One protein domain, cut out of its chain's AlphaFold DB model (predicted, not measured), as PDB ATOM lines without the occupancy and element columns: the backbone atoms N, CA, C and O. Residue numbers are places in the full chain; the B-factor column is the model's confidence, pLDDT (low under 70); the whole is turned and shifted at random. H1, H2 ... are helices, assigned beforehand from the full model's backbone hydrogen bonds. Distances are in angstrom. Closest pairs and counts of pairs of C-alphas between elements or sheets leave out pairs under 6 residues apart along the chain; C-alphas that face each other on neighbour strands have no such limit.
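This is residues 2 to 69 of the 723 residues of the protein "Methyltranfer_dom domain-containing protein" of Acaromyces ingoldii (UniProt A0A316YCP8). With little regular structure, the domain is one helix, H2, with long loops beside it. The first loop, residues 2 to 23, passes the beginning of H2; the second, residues 28 to 52, swings out to a tip, residues 41 to 46, that sticks out. H1 is a short turn between the two loops. The 68 printed residues hold two named helices, H1 then H2, and no named strand; the class is all helix, with 18 residues in named elements. The whole is compact, with a radius of gyration of the C-alphas of 12.0 A and spans of 34 by 28 by 20 A.

H1 is residues 24 to 27, beginning at C-alpha 24 (26.893, 43.780, 10.726). H2, residues 53 to 66, measures 19.9 A and ends at C-alpha 66 (26.125, 28.935, 24.113).

H1 and H2 are apart, with no C-alphas within 8 A. In H2 every O i to N i+4 pair is within hydrogen-bond range; H1 is too short for one.

The C-alphas farthest apart, Gln 11 and Ser 45, are 34.9 A apart. The printed part has no cut; the 25-residue link is long. Residues 9 to 12 and 40 to 49 have pLDDT under 70.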
ATOM      1  N   GLY A   2      20.292  41.386  26.935       76.94
ATOM      2  CA  GLY A   2      20.303  42.279  25.766       76.94
ATOM      3  C   GLY A   2      20.278  43.768  26.127       76.94
ATOM      4  O   GLY A   2      20.684  44.592  25.313       76.94
ATOM      5  N   GLY A   3      19.877  44.117  27.358       80.56
ATOM      6  CA  GLY A   3      19.823  45.506  27.827       80.56
ATOM      7  C   GLY A   3      18.966  46.360  26.895       80.56
ATOM      8  O   GLY A   3      17.818  46.016  26.640       80.56
ATOM      9  N   VAL A   4      19.558  47.411  26.321       78.31
ATOM     10  CA  VAL A   4      18.915  48.300  25.334       78.31
ATOM     11  C   VAL A   4      18.334  47.533  24.137       78.31
ATOM     12  O   VAL A   4      17.312  47.938  23.600       78.31
ATOM     13  N   TRP A   5      18.937  46.408  23.734       85.88
ATOM     14  CA  TRP A   5      18.474  45.586  22.605       85.88
ATOM     15  C   TRP A   5      17.328  44.631  22.954       85.88
ATOM     16  O   TRP A   5      16.806  43.955  22.068       85.88
ATOM     17  N   ALA A   6      16.933  44.560  24.229       81.38
ATOM     18  CA  ALA A   6      15.822  43.728  24.650       81.38
ATOM     19  C   ALA A   6      14.494  44.308  24.147       81.38
ATOM     20  O   ALA A   6      14.050  45.369  24.582       81.38
ATOM     21  N   LEU A   7      13.843  43.564  23.255       78.81
ATOM     22  CA  LEU A   7      12.480  43.842  22.818       78.81
ATOM     23  C   LEU A   7      11.511  43.341  23.889       78.81
ATOM     24  O   LEU A   7      11.165  42.160  23.927       78.81
ATOM     25  N   GLN A   8      11.129  44.235  24.794       73.12
ATOM     26  CA  GLN A   8      10.125  43.980  25.820       73.12
ATOM     27  C   GLN A   8       8.968  44.964  25.649       73.12
ATOM     28  O   GLN A   8       9.209  46.173  25.665       73.12
ATOM     29  N   PRO A   9       7.722  44.479  25.516       63.59
ATOM     30  CA  PRO A   9       6.553  45.341  25.616       63.59
ATOM     31  C   PRO A   9       6.598  46.081  26.961       63.59
ATOM     32  O   PRO A   9       6.851  45.463  27.992       63.59
ATOM     33  N   GLU A  10       6.411  47.400  26.937       62.31
ATOM     34  CA  GLU A  10       6.315  48.292  28.112       62.31
ATOM     35  C   GLU A  10       7.614  48.611  28.870       62.31
ATOM     36  O   GLU A  10       7.757  49.745  29.329       62.31
ATOM     37  N   GLN A  11       8.570  47.678  28.955       63.34
ATOM     38  CA  GLN A  11       9.849  47.862  29.672       63.34
ATOM     39  C   GLN A  11      11.075  48.018  28.752       63.34
ATOM     40  O   GLN A  11      12.152  48.402  29.210       63.34
ATOM     41  N   GLY A  12      10.931  47.712  27.459       63.16
ATOM     42  CA  GLY A  12      12.006  47.801  26.474       63.16
ATOM     43  C   GLY A  12      12.286  49.237  26.034       63.16
ATOM     44  O   GLY A  12      11.385  50.067  25.966       63.16
ATOM     45  N   GLN A  13      13.546  49.519  25.701       73.31
ATOM     46  CA  GLN A  13      13.971  50.826  25.177       73.31
ATOM     47  C   GLN A  13      14.116  50.839  23.651       73.31
ATOM     48  O   GLN A  13      14.003  51.892  23.026       73.31
ATOM     49  N   ALA A  14      14.382  49.681  23.041       81.38
ATOM     50  CA  ALA A  14      14.445  49.544  21.593       81.38
ATOM     51  C   ALA A  14      13.046  49.353  21.003       81.38
ATOM     52  O   ALA A  14      12.342  48.402  21.339       81.38
ATOM     53  N   TYR A  15      12.684  50.229  20.068       84.88
ATOM     54  CA  TYR A  15      11.557  50.022  19.163       84.88
ATOM     55  C   TYR A  15      11.884  48.928  18.134       84.88
ATOM     56  O   TYR A  15      13.041  48.728  17.759       84.88
ATOM     57  N   ASP A  16      10.872  48.196  17.672       78.81
ATOM     58  CA  ASP A  16      11.037  47.010  16.816       78.81
ATOM     59  C   ASP A  16      11.615  47.331  15.423       78.81
ATOM     60  O   ASP A  16      12.300  46.492  14.833       78.81
ATOM     61  N   TRP A  17      11.422  48.559  14.930       80.88
ATOM     62  CA  TRP A  17      12.023  49.067  13.694       80.88
ATOM     63  C   TRP A  17      13.415  49.691  13.888       80.88
ATOM     64  O   TRP A  17      13.941  50.275  12.935       80.88
ATOM     65  N   LEU A  18      14.027  49.590  15.076       84.94
ATOM     66  CA  LEU A  18      15.389  50.071  15.323       84.94
ATOM     67  C   LEU A  18      16.404  49.241  14.529       84.94
ATOM     68  O   LEU A  18      16.398  48.010  14.549       84.94
ATOM     69  N   GLU A  19      17.324  49.938  13.869       80.62
ATOM     70  CA  GLU A  19      18.454  49.352  13.152       80.62
ATOM     71  C   GLU A  19      19.770  49.887  13.706       80.62
ATOM     72  O   GLU A  19      19.874  51.063  14.083       80.62
ATOM     73  N   THR A  20      20.775  49.014  13.748       79.19
ATOM     74  CA  THR A  20      22.109  49.359  14.224       79.19
ATOM     75  C   THR A  20      22.726  50.464  13.376       79.19
ATOM     76  O   THR A  20      22.606  50.501  12.157       79.19
ATOM     77  N   ASN A  21      23.456  51.362  14.029       73.75
ATOM     78  CA  ASN A  21      24.402  52.264  13.372       73.75
ATOM     79  C   ASN A  21      25.774  51.602  13.145       73.75
ATOM     80  O   ASN A  21      26.594  52.118  12.392       73.75
ATOM     81  N   THR A  22      26.026  50.464  13.793       76.50
ATOM     82  CA  THR A  22      27.210  49.629  13.585       76.50
ATOM     83  C   THR A  22      26.951  48.632  12.452       76.50
ATOM     84  O   THR A  22      25.949  47.909  12.510       76.50
ATOM     85  N   PRO A  23      27.844  48.536  11.449       74.00
ATOM     86  CA  PRO A  23      27.749  47.517  10.411       74.00
ATOM     87  C   PRO A  23      27.734  46.105  10.995       74.00
ATOM     88  O   PRO A  23      28.399  45.826  11.998       74.00
ATOM     89  N   ARG A  24      27.048  45.184  10.319       77.81
ATOM     90  CA  ARG A  24      26.893  43.780  10.726       77.81
ATOM     91  C   ARG A  24      28.221  43.125  11.125       77.81
ATOM     92  O   ARG A  24      28.274  42.404  12.115       77.81
ATOM     93  N   GLN A  25      29.304  43.388  10.392       74.25
ATOM     94  CA  GLN A  25      30.619  42.783  10.642       74.25
ATOM     95  C   GLN A  25      31.285  43.272  11.936       74.25
ATOM     96  O   GLN A  25      32.157  42.588  12.462       74.25
ATOM     97  N   LEU A  26      30.897  44.447  12.435       77.88
ATOM     98  CA  LEU A  26      31.462  45.068  13.634       77.88
ATOM     99  C   LEU A  26      30.540  44.948  14.852       77.88
ATOM    100  O   LEU A  26      30.930  45.350  15.944       77.88
ATOM    101  N   PHE A  27      29.324  44.425  14.686       83.94
ATOM    102  CA  PHE A  27      28.361  44.303  15.778       83.94
ATOM    103  C   PHE A  27      28.700  43.158  16.746       83.94
ATOM    104  O   PHE A  27      28.480  43.273  17.947       83.94
ATOM    105  N   ALA A  28      29.222  42.050  16.221       86.44
ATOM    106  CA  ALA A  28      29.436  40.821  16.976       86.44
ATOM    107  C   ALA A  28      30.680  40.875  17.887       86.44
ATOM    108  O   ALA A  28      31.678  41.519  17.557       86.44
ATOM    109  N   TYR A  29      30.644  40.135  18.998       87.69
ATOM    110  CA  TYR A  29      31.819  39.857  19.819       87.69
ATOM    111  C   TYR A  29      32.905  39.132  19.005       87.69
ATOM    112  O   TYR A  29      32.599  38.186  18.264       87.69
ATOM    113  N   PRO A  30      34.181  39.527  19.152       84.00
ATOM    114  CA  PRO A  30      35.311  38.739  18.676       84.00
ATOM    115  C   PRO A  30      35.208  37.266  19.112       84.00
ATOM    116  O   PRO A  30      35.050  36.938  20.281       84.00
ATOM    117  N   GLY A  31      35.266  36.346  18.148       85.56
ATOM    118  CA  GLY A  31      35.127  34.907  18.416       85.56
ATOM    119  C   GLY A  31      33.687  34.391  18.532       85.56
ATOM    120  O   GLY A  31      33.505  33.181  18.620       85.56
ATOM    121  N   PHE A  32      32.670  35.256  18.447       89.38
ATOM    122  CA  PHE A  32      31.261  34.856  18.401       89.38
ATOM    123  C   PHE A  32      30.510  35.592  17.277       89.38
ATOM    124  O   PHE A  32      29.772  36.546  17.539       89.38
ATOM    125  N   PRO A  33      30.716  35.204  16.002       87.31
ATOM    126  CA  PRO A  33      30.175  35.923  14.852       87.31
ATOM    127  C   PRO A  33      28.653  35.769  14.732       87.31
ATOM    128  O   PRO A  33      28.082  34.773  15.178       87.31
ATOM    129  N   LEU A  34      28.007  36.729  14.063       85.69
ATOM    130  CA  LEU A  34      26.603  36.623  13.651       85.69
ATOM    131  C   LEU A  34      26.417  35.483  12.640       85.69
ATOM    132  O   LEU A  34      27.119  35.428  11.627       85.69
ATOM    133  N   THR A  35      25.432  34.619  12.871       84.81
ATOM    134  CA  THR A  35      25.095  33.488  11.996       84.81
ATOM    135  C   THR A  35      23.820  33.764  11.191       84.81
ATOM    136  O   THR A  35      23.228  34.846  11.263       84.81
ATOM    137  N   LYS A  36      23.416  32.794  10.360       78.19
ATOM    138  CA  LYS A  36      22.122  32.830   9.662       78.19
ATOM    139  C   LYS A  36      20.949  32.644  10.625       78.19
ATOM    140  O   LYS A  36      19.900  33.221  10.379       78.19
ATOM    141  N   ASP A  37      21.147  31.912  11.718       76.19
ATOM    142  CA  ASP A  37      20.112  31.662  12.729       76.19
ATOM    143  C   ASP A  37      19.723  32.941  13.482       76.19
ATOM    144  O   ASP A  37      18.596  33.084  13.953       76.19
ATOM    145  N   ASP A  38      20.650  33.900  13.549       81.06
ATOM    146  CA  ASP A  38      20.396  35.213  14.136       81.06
ATOM    147  C   ASP A  38      19.541  36.102  13.214       81.06
ATOM    148  O   ASP A  38      18.863  37.008  13.694       81.06
ATOM    149  N   ALA A  39      19.566  35.870  11.894       71.75
ATOM    150  CA  ALA A  39      18.919  36.739  10.915       71.75
ATOM    151  C   ALA A  39      17.388  36.582  10.916       71.75
ATOM    152  O   ALA A  39      16.841  35.487  11.066       71.75
ATOM    153  N   GLU A  40      16.674  37.689  10.708       66.25
ATOM    154  CA  GLU A  40      15.290  37.629  10.229       66.25
ATOM    155  C   GLU A  40      15.258  36.940   8.858       66.25
ATOM    156  O   GLU A  40      16.252  36.975   8.136       66.25
ATOM    157  N   GLY A  41      14.151  36.268   8.523       53.66
ATOM    158  CA  GLY A  41      13.981  35.474   7.300       53.66
ATOM    159  C   GLY A  41      13.994  36.312   6.020       53.66
ATOM    160  O   GLY A  41      12.990  36.385   5.314       53.66
ATOM    161  N   ASP A  42      15.126  36.948   5.741       46.97
ATOM    162  CA  ASP A  42      15.381  37.814   4.608       46.97
ATOM    163  C   ASP A  42      15.329  36.971   3.332       46.97
ATOM    164  O   ASP A  42      16.226  36.185   3.024       46.97
ATOM    165  N   LYS A  43      14.203  37.087   2.621       42.62
ATOM    166  CA  LYS A  43      13.981  36.469   1.309       42.62
ATOM    167  C   LYS A  43      14.704  37.229   0.188       42.62
ATOM    168  O   LYS A  43      14.590  36.826  -0.969       42.62
ATOM    169  N   SER A  44      15.402  38.328   0.493       45.16
ATOM    170  CA  SER A  44      16.177  39.076  -0.494       45.16
ATOM    171  C   SER A  44      17.521  38.394  -0.784       45.16
ATOM    172  O   SER A  44      18.106  37.702   0.047       45.16
ATOM    173  N   SER A  45      18.032  38.571  -2.002       41.41
ATOM    174  CA  SER A  45      19.282  37.949  -2.455       41.41
ATOM    175  C   SER A  45      20.548  38.570  -1.838       41.41
ATOM    176  O   SER A  45      21.643  38.045  -2.057       41.41
ATOM    177  N   ARG A  46      20.428  39.667  -1.070       51.19
ATOM    178  CA  ARG A  46      21.542  40.358  -0.399       51.19
ATOM    179  C   ARG A  46      21.139  40.829   1.009       51.19
ATOM    180  O   ARG A  46      20.329  41.743   1.102       51.19
ATOM    181  N   PRO A  47      21.750  40.294   2.083       56.19
ATOM    182  CA  PRO A  47      21.450  40.726   3.446       56.19
ATOM    183  C   PRO A  47      21.850  42.189   3.681       56.19
ATOM    184  O   PRO A  47      22.899  42.627   3.195       56.19
ATOM    185  N   SER A  48      21.046  42.921   4.463       65.31
ATOM    186  CA  SER A  48      21.347  44.306   4.866       65.31
ATOM    187  C   SER A  48      22.740  44.427   5.505       65.31
ATOM    188  O   SER A  48      23.211  43.539   6.225       65.31
ATOM    189  N   ALA A  49      23.411  45.555   5.249       68.44
ATOM    190  CA  ALA A  49      24.709  45.884   5.842       68.44
ATOM    191  C   ALA A  49      24.624  46.163   7.355       68.44
ATOM    192  O   ALA A  49      25.645  46.121   8.046       68.44
ATOM    193  N   TYR A  50      23.421  46.414   7.869       78.00
ATOM    194  CA  TYR A  50      23.111  46.681   9.272       78.00
ATOM    195  C   TYR A  50      22.072  45.670   9.768       78.00
ATOM    196  O   TYR A  50      21.481  44.937   8.973       78.00
ATOM    197  N   ILE A  51      21.893  45.560  11.085       82.25
ATOM    198  CA  ILE A  51      20.973  44.575  11.668       82.25
ATOM    199  C   ILE A  51      19.865  45.252  12.468       82.25
ATOM    200  O   ILE A  51      20.045  46.334  13.026       82.25
ATOM    201  N   THR A  52      18.715  44.593  12.542       85.62
ATOM    202  CA  THR A  52      17.565  45.040  13.331       85.62
ATOM    203  C   THR A  52      17.760  44.747  14.819       85.62
ATOM    204  O   THR A  52      18.546  43.872  15.200       85.62
ATOM    205  N   ALA A  53      16.982  45.417  15.672       85.50
ATOM    206  CA  ALA A  53      16.914  45.087  17.094       85.50
ATOM    207  C   ALA A  53      16.489  43.626  17.342       85.50
ATOM    208  O   ALA A  53      17.006  42.992  18.258       85.50
ATOM    209  N   GLN A  54      15.635  43.042  16.493       85.62
ATOM    210  CA  GLN A  54      15.249  41.629  16.622       85.62
ATOM    211  C   GLN A  54      16.428  40.694  16.325       85.62
ATOM    212  O   GLN A  54      16.653  39.731  17.059       85.62
ATOM    213  N   THR A  55      17.212  40.991  15.282       87.88
ATOM    214  CA  THR A  55      18.435  40.242  14.955       87.88
ATOM    215  C   THR A  55      19.449  40.338  16.100       87.88
ATOM    216  O   THR A  55      20.013  39.326  16.517       87.88
ATOM    217  N   ALA A  56      19.646  41.537  16.662       88.75
ATOM    218  CA  ALA A  56      20.500  41.743  17.832       88.75
ATOM    219  C   ALA A  56      20.012  40.942  19.053       88.75
ATOM    220  O   ALA A  56      20.808  40.292  19.730       88.75
ATOM    221  N   GLN A  57      18.701  40.921  19.307       88.00
ATOM    222  CA  GLN A  57      18.114  40.164  20.410       88.00
ATOM    223  C   GLN A  57      18.317  38.649  20.249       88.00
ATOM    224  O   GLN A  57      18.686  37.977  21.214       88.00
ATOM    225  N   ARG A  58      18.133  38.105  19.036       88.56
ATOM    226  CA  ARG A  58      18.411  36.687  18.730       88.56
ATOM    227  C   ARG A  58      19.883  36.347  18.939       88.56
ATOM    228  O   ARG A  58      20.183  35.352  19.593       88.56
ATOM    229  N   TYR A  59      20.777  37.220  18.477       90.38
ATOM    230  CA  TYR A  59      22.214  37.084  18.685       90.38
ATOM    231  C   TYR A  59      22.584  37.009  20.173       90.38
ATOM    232  O   TYR A  59      23.274  36.077  20.589       90.38
ATOM    233  N   TYR A  60      22.086  37.932  21.004       88.94
ATOM    234  CA  TYR A  60      22.358  37.906  22.445       88.94
ATOM    235  C   TYR A  60      21.717  36.708  23.151       88.94
ATOM    236  O   TYR A  60      22.312  36.160  24.077       88.94
ATOM    237  N   ALA A  61      20.536  36.262  22.713       86.94
ATOM    238  CA  ALA A  61      19.913  35.046  23.232       86.94
ATOM    239  C   ALA A  61      20.732  33.789  22.885       86.94
ATOM    240  O   ALA A  61      20.902  32.908  23.730       86.94
ATOM    241  N   ARG A  62      21.294  33.717  21.672       89.62
ATOM    242  CA  ARG A  62      22.198  32.634  21.268       89.62
ATOM    243  C   ARG A  62      23.499  32.674  22.066       89.62
ATOM    244  O   ARG A  62      23.892  31.651  22.621       89.62
ATOM    245  N   PHE A  63      24.106  33.852  22.204       88.06
ATOM    246  CA  PHE A  63      25.297  34.055  23.031       88.06
ATOM    247  C   PHE A  63      25.074  33.588  24.473       88.06
ATOM    248  O   PHE A  63      25.867  32.816  25.002       88.06
ATOM    249  N   ALA A  64      23.953  33.983  25.082       84.75
ATOM    250  CA  ALA A  64      23.559  33.568  26.426       84.75
ATOM    251  C   ALA A  64      23.530  32.047  26.607       84.75
ATOM    252  O   ALA A  64      24.036  31.519  27.600       84.75
ATOM    253  N   LYS A  65      22.916  31.366  25.634       85.75
ATOM    254  CA  LYS A  65      22.730  29.919  25.622       85.75
ATOM    255  C   LYS A  65      24.054  29.186  25.421       85.75
ATOM    256  O   LYS A  65      24.357  28.269  26.174       85.75
ATOM    257  N   GLU A  66      24.847  29.587  24.429       88.50
ATOM    258  CA  GLU A  66      26.125  28.935  24.113       88.50
ATOM    259  C   GLU A  66      27.171  29.149  25.218       88.50
ATOM    260  O   GLU A  66      27.916  28.228  25.546       88.50
ATOM    261  N   MET A  67      27.169  30.322  25.860       85.62
ATOM    262  CA  MET A  67      28.046  30.631  26.997       85.62
ATOM    263  C   MET A  67      27.545  30.072  28.337       85.62
ATOM    264  O   MET A  67      28.202  30.278  29.362       85.62
ATOM    265  N   ARG A  68      26.398  29.372  28.347       83.88
ATOM    266  CA  ARG A  68      25.797  28.758  29.543       83.88
ATOM    267  C   ARG A  68      25.644  29.745  30.702       83.88
ATOM    268  O   ARG A  68      25.932  29.431  31.855       83.88
ATOM    269  N   LEU A  69      25.226  30.977  30.400       77.94
ATOM    270  CA  LEU A  69      25.116  32.033  31.416       77.94
ATOM    271  C   LEU A  69      23.980  31.775  32.418       77.94
ATOM    272  O   LEU A  69      24.039  32.274  33.537       77.94
TER     273      LEU A  69